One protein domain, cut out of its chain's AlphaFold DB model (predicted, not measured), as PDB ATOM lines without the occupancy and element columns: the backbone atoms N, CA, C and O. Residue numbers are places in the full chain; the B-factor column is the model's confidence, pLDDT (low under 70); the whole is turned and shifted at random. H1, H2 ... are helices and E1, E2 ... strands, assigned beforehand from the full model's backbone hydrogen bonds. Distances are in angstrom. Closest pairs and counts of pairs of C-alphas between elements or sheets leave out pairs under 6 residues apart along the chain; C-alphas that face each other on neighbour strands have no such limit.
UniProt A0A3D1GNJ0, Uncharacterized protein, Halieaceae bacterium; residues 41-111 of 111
ATOM      1  N   ILE A  41     146.916 203.405  77.715       91.19
ATOM      2  CA  ILE A  41     148.339 203.069  77.559       91.19
ATOM      3  C   ILE A  41     148.609 202.776  76.084       91.19
ATOM      4  O   ILE A  41     147.974 201.888  75.522       91.19
ATOM      5  N   ALA A  42     149.571 203.478  75.481       89.12
ATOM      6  CA  ALA A  42     149.939 203.333  74.066       89.12
ATOM      7  C   ALA A  42     148.713 203.283  73.121       89.12
ATOM      8  O   ALA A  42     148.536 202.297  72.400       89.12
ATOM      9  N   PRO A  43     147.827 204.297  73.165       89.62
ATOM     10  CA  PRO A  43     146.603 204.274  72.390       89.62
ATOM     11  C   PRO A  43     146.873 204.420  70.895       89.62
ATOM     12  O   PRO A  43     147.778 205.138  70.470       89.62
ATOM     13  N   GLN A  44     146.039 203.765  70.096       88.31
ATOM     14  CA  GLN A  44     145.982 203.906  68.647       88.31
ATOM     15  C   GLN A  44     144.526 203.950  68.198       88.31
ATOM     16  O   GLN A  44     143.663 203.295  68.785       88.31
ATOM     17  N   ALA A  45     144.252 204.712  67.143       87.75
ATOM     18  CA  ALA A  45     142.915 204.825  66.593       87.75
ATOM     19  C   ALA A  45     142.916 204.777  65.064       87.75
ATOM     20  O   ALA A  45     143.765 205.383  64.411       87.75
ATOM     21  N   CYS A  46     141.940 204.069  64.502       87.69
ATOM     22  CA  CYS A  46     141.711 203.963  63.068       87.69
ATOM     23  C   CYS A  46     140.266 204.355  62.774       87.69
ATOM     24  O   CYS A  46     139.340 203.735  63.296       87.69
ATOM     25  N   VAL A  47     140.083 205.360  61.920       88.25
ATOM     26  CA  VAL A  47     138.767 205.791  61.438       88.25
ATOM     27  C   VAL A  47     138.568 205.249  60.029       88.25
ATOM     28  O   VAL A  47     139.443 205.394  59.173       88.25
ATOM     29  N   ARG A  48     137.428 204.610  59.792       89.81
ATOM     30  CA  ARG A  48     137.019 204.069  58.495       89.81
ATOM     31  C   ARG A  48     135.709 204.695  58.082       89.81
ATOM     32  O   ARG A  48     134.827 204.886  58.912       89.81
ATOM     33  N   PHE A  49     135.594 204.969  56.794       92.81
ATOM     34  CA  PHE A  49     134.358 205.426  56.196       92.81
ATOM     35  C   PHE A  49     134.016 204.526  55.016       92.81
ATOM     36  O   PHE A  49     134.843 204.328  54.124       92.81
ATOM     37  N   THR A  50     132.800 203.997  55.029       95.56
ATOM     38  CA  THR A  50     132.226 203.207  53.944       95.56
ATOM     39  C   THR A  50     131.039 203.983  53.402       95.56
ATOM     40  O   THR A  50     130.004 204.060  54.060       95.56
ATOM     41  N   ALA A  51     131.209 204.578  52.222       97.12
ATOM     42  CA  ALA A  51     130.153 205.336  51.567       97.12
ATOM     43  C   ALA A  51     129.020 204.415  51.093       97.12
ATOM     44  O   ALA A  51     129.274 203.310  50.598       97.12
ATOM     45  N   ASP A  52     127.785 204.900  51.187       96.50
ATOM     46  CA  ASP A  52     126.633 204.241  50.577       96.50
ATOM     47  C   ASP A  52     126.698 204.318  49.041       96.50
ATOM     48  O   ASP A  52     127.386 205.154  48.449       96.50
ATOM     49  N   ALA A  53     125.977 203.421  48.365       95.56
ATOM     50  CA  ALA A  53     126.009 203.326  46.909       95.56
ATOM     51  C   ALA A  53     125.588 204.650  46.242       95.56
ATOM     52  O   ALA A  53     124.460 205.107  46.399       95.56
ATOM     53  N   GLY A  54     126.496 205.237  45.456       94.75
ATOM     54  CA  GLY A  54     126.268 206.510  44.762       94.75
ATOM     55  C   GLY A  54     126.558 207.761  45.597       94.75
ATOM     56  O   GLY A  54     126.459 208.859  45.055       94.75
ATOM     57  N   MET A  55     126.958 207.606  46.861       96.25
ATOM     58  CA  MET A  55     127.291 208.701  47.775       96.25
ATOM     59  C   MET A  55     128.804 208.834  47.968       96.25
ATOM     60  O   MET A  55     129.575 207.923  47.654       96.25
ATOM     61  N   THR A  56     129.247 209.980  48.490       95.38
ATOM     62  CA  THR A  56     130.666 210.221  48.811       95.38
ATOM     63  C   THR A  56     130.900 210.716  50.234       95.38
ATOM     64  O   THR A  56     132.028 210.628  50.720       95.38
ATOM     65  N   ARG A  57     129.859 211.216  50.909       93.75
ATOM     66  CA  ARG A  57     129.913 211.794  52.263       93.75
ATOM     67  C   ARG A  57     128.866 211.206  53.217       93.75
ATOM     68  O   ARG A  57     128.983 211.386  54.424       93.75
ATOM     69  N   THR A  58     127.906 210.448  52.694       96.69
ATOM     70  CA  THR A  58     126.910 209.665  53.439       96.69
ATOM     71  C   THR A  58     127.311 208.196  53.508       96.69
ATOM     72  O   THR A  58     127.679 207.598  52.493       96.69
ATOM     73  N   GLY A  59     127.254 207.604  54.700       96.50
ATOM     74  CA  GLY A  59     127.629 206.208  54.898       96.50
ATOM     75  C   GLY A  59     127.962 205.844  56.342       96.50
ATOM     76  O   GLY A  59     127.710 206.599  57.285       96.50
ATOM     77  N   LEU A  60     128.561 204.668  56.517       95.94
ATOM     78  CA  LEU A  60     128.986 204.153  57.816       95.94
ATOM     79  C   LEU A  60     130.375 204.689  58.184       95.94
ATOM     80  O   LEU A  60     131.331 204.533  57.426       95.94
ATOM     81  N   VAL A  61     130.499 205.261  59.378       93.56
ATOM     82  CA  VAL A  61     131.770 205.586  60.028       93.56
ATOM     83  C   VAL A  61     132.034 204.566  61.128       93.56
ATOM     84  O   VAL A  61     131.223 204.395  62.040       93.56
ATOM     85  N   GLU A  62     133.198 203.929  61.085       91.94
ATOM     86  CA  GLU A  62     133.683 203.055  62.149       91.94
ATOM     87  C   GLU A  62     134.958 203.622  62.759       91.94
ATOM     88  O   GLU A  62     135.938 203.895  62.065       91.94
ATOM     89  N   VAL A  63     134.951 203.773  64.078       90.38
ATOM     90  CA  VAL A  63     136.102 204.198  64.868       90.38
ATOM     91  C   VAL A  63     136.567 203.015  65.702       90.38
ATOM     92  O   VAL A  63     135.876 202.569  66.619       90.38
ATOM     93  N   ILE A  64     137.756 202.514  65.385       88.69
ATOM     94  CA  ILE A  64     138.421 201.446  66.126       88.69
ATOM     95  C   ILE A  64     139.463 202.100  67.023       88.69
ATOM     96  O   ILE A  64     140.454 202.635  66.527       88.69
ATOM     97  N   MET A  65     139.252 202.044  68.333       89.19
ATOM     98  CA  MET A  65     140.229 202.463  69.336       89.19
ATOM     99  C   MET A  65     140.888 201.240  69.952       89.19
ATOM    100  O   MET A  65     140.214 200.277  70.320       89.19
ATOM    101  N   GLN A  66     142.201 201.301  70.105       89.00
ATOM    102  CA  GLN A  66     143.005 200.255  70.711       89.00
ATOM    103  C   GLN A  66     143.980 200.828  71.717       89.00
ATOM    104  O   GLN A  66     144.454 201.952  71.575       89.00
ATOM    105  N   TRP A  67     144.284 200.040  72.737       90.56
ATOM    106  CA  TRP A  67     145.266 200.392  73.750       90.56
ATOM    107  C   TRP A  67     145.838 199.141  74.398       90.56
ATOM    108  O   TRP A  67     145.296 198.039  74.278       90.56
ATOM    109  N   ARG A  68     146.933 199.314  75.130       89.62
ATOM    110  CA  ARG A  68     147.539 198.262  75.934       89.62
ATOM    111  C   ARG A  68     146.839 198.158  77.292       89.62
ATOM    112  O   ARG A  68     146.707 199.132  78.028       89.62
ATOM    113  N   GLY A  69     146.385 196.967  77.645       89.25
ATOM    114  CA  GLY A  69     145.874 196.626  78.967       89.25
ATOM    115  C   GLY A  69     146.994 196.322  79.964       89.25
ATOM    116  O   GLY A  69     148.143 196.096  79.594       89.25
ATOM    117  N   LEU A  70     146.644 196.286  81.250       89.62
ATOM    118  CA  LEU A  70     147.588 195.987  82.337       89.62
ATOM    119  C   LEU A  70     147.883 194.490  82.511       89.62
ATOM    120  O   LEU A  70     148.849 194.132  83.177       89.62
ATOM    121  N   GLY A  71     147.054 193.624  81.934       86.81
ATOM    122  CA  GLY A  71     147.215 192.179  81.997       86.81
ATOM    123  C   GLY A  71     146.811 191.522  80.688       86.81
ATOM    124  O   GLY A  71     145.996 192.077  79.937       86.81
ATOM    125  N   GLU A  72     147.386 190.345  80.466       85.94
ATOM    126  CA  GLU A  72     147.099 189.490  79.321       85.94
ATOM    127  C   GLU A  72     145.623 189.091  79.312       85.94
ATOM    128  O   GLU A  72     145.017 188.784  80.343       85.94
ATOM    129  N   THR A  73     145.029 189.136  78.132       76.88
ATOM    130  CA  THR A  73     143.689 188.653  77.850       76.88
ATOM    131  C   THR A  73     143.686 188.104  76.434       76.88
ATOM    132  O   THR A  73     144.228 188.717  75.521       76.88
ATOM    133  N   GLN A  74     143.032 186.970  76.218       63.88
ATOM    134  CA  GLN A  74     142.710 186.557  74.857       63.88
ATOM    135  C   GLN A  74     141.521 187.392  74.379       63.88
ATOM    136  O   GLN A  74     140.462 187.395  75.009       63.88
ATOM    137  N   ASP A  75     141.718 188.158  73.313       56.38
ATOM    138  CA  ASP A  75     140.672 188.964  72.682       56.38
ATOM    139  C   ASP A  75     139.784 188.087  71.774       56.38
ATOM    140  O   ASP A  75     140.263 187.174  71.098       56.38
ATOM    141  N   ALA A  76     138.488 188.400  71.706       53.38
ATOM    142  CA  ALA A  76     137.539 187.789  70.784       53.38
ATOM    143  C   ALA A  76     137.919 188.021  69.313       53.38
ATOM    144  O   ALA A  76     137.555 187.211  68.469       53.38
ATOM    145  N   VAL A  77     138.680 189.068  68.979       56.88
ATOM    146  CA  VAL A  77     139.107 189.368  67.599       56.88
ATOM    147  C   VAL A  77     139.782 188.176  66.902       56.88
ATOM    148  O   VAL A  77     139.458 187.900  65.747       56.88
ATOM    149  N   ALA A  78     140.635 187.415  67.601       48.59
ATOM    150  CA  ALA A  78     141.252 186.205  67.048       48.59
ATOM    151  C   ALA A  78     140.237 185.063  66.817       48.59
ATOM    152  O   ALA A  78     140.457 184.208  65.963       48.59
ATOM    153  N   ALA A  79     139.119 185.061  67.550       46.84
ATOM    154  CA  ALA A  79     138.050 184.067  67.456       46.84
ATOM    155  C   ALA A  79     136.927 184.442  66.464       46.84
ATOM    156  O   ALA A  79     136.300 183.543  65.909       46.84
ATOM    157  N   VAL A  80     136.669 185.738  66.222       50.56
ATOM    158  CA  VAL A  80     135.617 186.233  65.301       50.56
ATOM    159  C   VAL A  80     136.139 186.899  64.020       50.56
ATOM    160  O   VAL A  80     135.336 187.297  63.182       50.56
ATOM    161  N   GLY A  81     137.457 187.002  63.825       54.56
ATOM    162  CA  GLY A  81     138.037 187.593  62.611       54.56
ATOM    163  C   GLY A  81     137.878 189.114  62.534       54.56
ATOM    164  O   GLY A  81     137.731 189.665  61.446       54.56
ATOM    165  N   GLY A  82     137.876 189.788  63.687       61.84
ATOM    166  CA  GLY A  82     137.836 191.249  63.748       61.84
ATOM    167  C   GLY A  82     139.129 191.877  63.223       61.84
ATOM    168  O   GLY A  82     140.178 191.235  63.170       61.84
ATOM    169  N   GLU A  83     139.077 193.153  62.852       72.50
ATOM    170  CA  GLU A  83     140.269 193.865  62.402       72.50
ATOM    171  C   GLU A  83     140.891 194.687  63.530       72.50
ATOM    172  O   GLU A  83     140.195 195.309  64.338       72.50
ATOM    173  N   ALA A  84     142.221 194.671  63.577       76.19
ATOM    174  CA  ALA A  84     143.008 195.464  64.499       76.19
ATOM    175  C   ALA A  84     143.460 196.765  63.821       76.19
ATOM    176  O   ALA A  84     143.971 196.750  62.697       76.19
ATOM    177  N   CYS A  85     143.332 197.890  64.525       79.50
ATOM    178  CA  CYS A  85     144.066 199.093  64.149       79.50
ATOM    179  C   CYS A  85     145.585 198.804  64.225       79.50
ATOM    180  O   CYS A  85     146.041 197.983  65.011       79.50
ATOM    181  N   GLY A  86     146.386 199.335  63.300       74.25
ATOM    182  CA  GLY A  86     147.807 198.959  63.202       74.25
ATOM    183  C   GLY A  86     148.102 197.582  62.571       74.25
ATOM    184  O   GLY A  86     149.269 197.212  62.446       74.25
ATOM    185  N   GLY A  87     147.084 196.848  62.101       74.44
ATOM    186  CA  GLY A  87     147.235 195.657  61.252       74.44
ATOM    187  C   GLY A  87     147.385 194.326  62.002       74.44
ATOM    188  O   GLY A  87     147.187 194.232  63.211       74.44
ATOM    189  N   ALA A  88     147.736 193.262  61.271       72.50
ATOM    190  CA  ALA A  88     147.714 191.886  61.785       72.50
ATOM    191  C   ALA A  88     148.605 191.659  63.022       72.50
ATOM    192  O   ALA A  88     148.222 190.912  63.918       72.50
ATOM    193  N   ALA A  89     149.762 192.328  63.097       74.00
ATOM    194  CA  ALA A  89     150.664 192.228  64.246       74.00
ATOM    195  C   ALA A  89     150.037 192.800  65.526       74.00
ATOM    196  O   ALA A  89     150.165 192.197  66.589       74.00
ATOM    197  N   ALA A  90     149.297 193.911  65.420       75.06
ATOM    198  CA  ALA A  90     148.536 194.446  66.544       75.06
ATOM    199  C   ALA A  90     147.462 193.447  67.000       75.06
ATOM    200  O   ALA A  90     147.238 193.302  68.197       75.06
ATOM    201  N   GLY A  91     146.874 192.693  66.061       75.50
ATOM    202  CA  GLY A  91     145.910 191.610  66.292       75.50
ATOM    203  C   GLY A  91     146.418 190.426  67.133       75.50
ATOM    204  O   GLY A  91     145.598 189.711  67.714       75.50
ATOM    205  N   ALA A  92     147.734 190.266  67.285       77.88
ATOM    206  CA  ALA A  92     148.354 189.170  68.034       77.88
ATOM    207  C   ALA A  92     148.899 189.566  69.425       77.88
ATOM    208  O   ALA A  92     149.460 188.714  70.107       77.88
ATOM    209  N   ASP A  93     148.770 190.829  69.854       81.19
ATOM    210  CA  ASP A  93     149.196 191.257  71.201       81.19
ATOM    211  C   ASP A  93     148.155 190.861  72.264       81.19
ATOM    212  O   ASP A  93     147.054 191.413  72.286       81.19
ATOM    213  N   ASP A  94     148.516 189.953  73.176       85.12
ATOM    214  CA  ASP A  94     147.662 189.491  74.287       85.12
ATOM    215  C   ASP A  94     147.381 190.583  75.333       85.12
ATOM    216  O   ASP A  94     146.495 190.448  76.174       85.12
ATOM    217  N   PHE A  95     148.100 191.703  75.309       87.38
ATOM    218  CA  PHE A  95     147.761 192.857  76.140       87.38
ATOM    219  C   PHE A  95     146.798 193.810  75.440       87.38
ATOM    220  O   PHE A  95     146.324 194.752  76.079       87.38
ATOM    221  N   ARG A  96     146.493 193.614  74.157       86.88
ATOM    222  CA  ARG A  96     145.628 194.525  73.415       86.88
ATOM    223  C   ARG A  96     144.224 194.561  74.009       86.88
ATOM    224  O   ARG A  96     143.621 193.547  74.346       86.88
ATOM    225  N   ARG A  97     143.674 195.767  74.065       87.62
ATOM    226  CA  ARG A  97     142.264 196.059  74.309       87.62
ATOM    227  C   ARG A  97     141.729 196.857  73.132       87.62
ATOM    228  O   ARG A  97     142.468 197.643  72.542       87.62
ATOM    229  N   GLN A  98     140.464 196.642  72.790       85.94
ATOM    230  CA  GLN A  98     139.831 197.288  71.648       85.94
ATOM    231  C   GLN A  98     138.394 197.699  71.968       85.94
ATOM    232  O   GLN A  98     137.659 196.974  72.636       85.94
ATOM    233  N   LEU A  99     138.000 198.858  71.448       87.19
ATOM    234  CA  LEU A  99     136.625 199.335  71.371       87.19
ATOM    235  C   LEU A  99     136.344 199.709  69.914       87.19
ATOM    236  O   LEU A  99     137.100 200.471  69.316       87.19
ATOM    237  N   VAL A 100     135.259 199.179  69.355       87.44
ATOM    238  CA  VAL A 100     134.771 199.551  68.023       87.44
ATOM    239  C   VAL A 100     133.460 200.302  68.197       87.44
ATOM    240  O   VAL A 100     132.534 199.793  68.830       87.44
ATOM    241  N   VAL A 101     133.399 201.517  67.664       90.44
ATOM    242  CA  VAL A 101     132.192 202.343  67.639       90.44
ATOM    243  C   VAL A 101     131.804 202.557  66.189       90.44
ATOM    244  O   VAL A 101     132.577 203.125  65.421       90.44
ATOM    245  N   SER A 102     130.605 202.126  65.825       92.00
ATOM    246  CA  SER A 102     130.072 202.273  64.474       92.00
ATOM    247  C   SER A 102     128.882 203.226  64.515       92.00
ATOM    248  O   SER A 102     128.014 203.109  65.380       92.00
ATOM    249  N   THR A 103     128.841 204.180  63.594       94.44
ATOM    250  CA  THR A 103     127.746 205.143  63.458       94.44
ATOM    251  C   THR A 103     127.490 205.441  61.990       94.44
ATOM    252  O   THR A 103     128.383 205.308  61.161       94.44
ATOM    253  N   PHE A 104     126.276 205.857  61.654       95.38
ATOM    254  CA  PHE A 104     125.931 206.281  60.304       95.38
ATOM    255  C   PHE A 104     125.903 207.808  60.243       95.38
ATOM    256  O   PHE A 104     125.364 208.452  61.147       95.38
ATOM    257  N   VAL A 105     126.491 208.381  59.199       95.00
ATOM    258  CA  VAL A 105     126.494 209.826  58.949       95.00
ATOM    259  C   VAL A 105     125.777 210.114  57.641       95.00
ATOM    260  O   VAL A 105     125.924 209.377  56.668       95.00
ATOM    261  N   ILE A 106     124.992 211.189  57.631       96.00
ATOM    262  CA  ILE A 106     124.277 211.677  56.452       96.00
ATOM    263  C   ILE A 106     124.774 213.077  56.151       96.00
ATOM    264  O   ILE A 106     124.797 213.934  57.037       96.00
ATOM    265  N   ASP A 107     125.139 213.303  54.897       93.62
ATOM    266  CA  ASP A 107     125.367 214.636  54.372       93.62
ATOM    267  C   ASP A 107     124.077 215.141  53.725       93.62
ATOM    268  O   ASP A 107     123.604 214.579  52.740       93.62
ATOM    269  N   GLU A 108     123.501 216.212  54.270       91.00
ATOM    270  CA  GLU A 108     122.243 216.774  53.766       91.00
ATOM    271  C   GLU A 108     122.330 217.229  52.302       91.00
ATOM    272  O   GLU A 108     121.309 217.305  51.627       91.00
ATOM    273  N   ALA A 109     123.530 217.514  51.782       91.12
ATOM    274  CA  ALA A 109     123.716 217.878  50.379       91.12
ATOM    275  C   ALA A 109     123.767 216.664  49.429       91.12
ATOM    276  O   ALA A 109     123.904 216.858  48.221       91.12
ATOM    277  N   GLU A 110     123.705 215.439  49.953       88.44
ATOM    278  CA  GLU A 110     123.608 214.188  49.186       88.44
ATOM    279  C   GLU A 110     122.215 213.530  49.283       88.44
ATOM    280  O   GLU A 110     122.024 212.436  48.752       88.44
ATOM    281  N   LEU A 111     121.250 214.188  49.938       81.19
ATOM    282  CA  LEU A 111     119.846 213.766  50.010       81.19
ATOM    283  C   LEU A 111     119.009 214.242  48.813       81.19
ATOM    284  O   LEU A 111     119.280 215.339  48.274       81.19
TER     285      LEU A 111
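Overview. This is residues 41 to 111 of the 111 residues of an uncharacterized protein of Halieaceae bacterium (UniProt A0A3D1GNJ0). A long, twisted ribbon of three antiparallel strands, E1-E2-E3, makes a rod; near one end, loops with small helix H1 link E2 to E3. Of 71 printed residues, under half are in named elements, E1, E2, H1, E3 along the chain: mostly strand. The whole is loose, radius of gyration of the C-alphas 15.0 A, spans 47 by 23 by 15 A.

Arrangement. Start at E1, residues 41 to 51, in an antiparallel hairpin with E2, residues 59 to 68; N 46 and O 64 are within hydrogen-bond range, 2.9 A. E3, residues 96 to 105, is antiparallel to E2; see N 63 and O 101, 2.8 A. H1, residues 77 to 80, is not on the sheet; it is too short for O i to N i+4 pairs, and its one O i to N i+3 pair is out of range.

Along the chain. Find C-alpha 41 at (148.339, 203.069, 77.559); E1 runs 31.8 A, E2 30.0 A, H1 5.2 A, and E3 28.5 A to C-alpha 105 at (126.494, 209.826, 58.949).

Size, cuts and confidence. The farthest C-alphas, Gly 71 and Leu 111, are 47.3 A apart. The printed part has no cut; H1 to E3 is a long link. Residues 74 to 82 have pLDDT under 70.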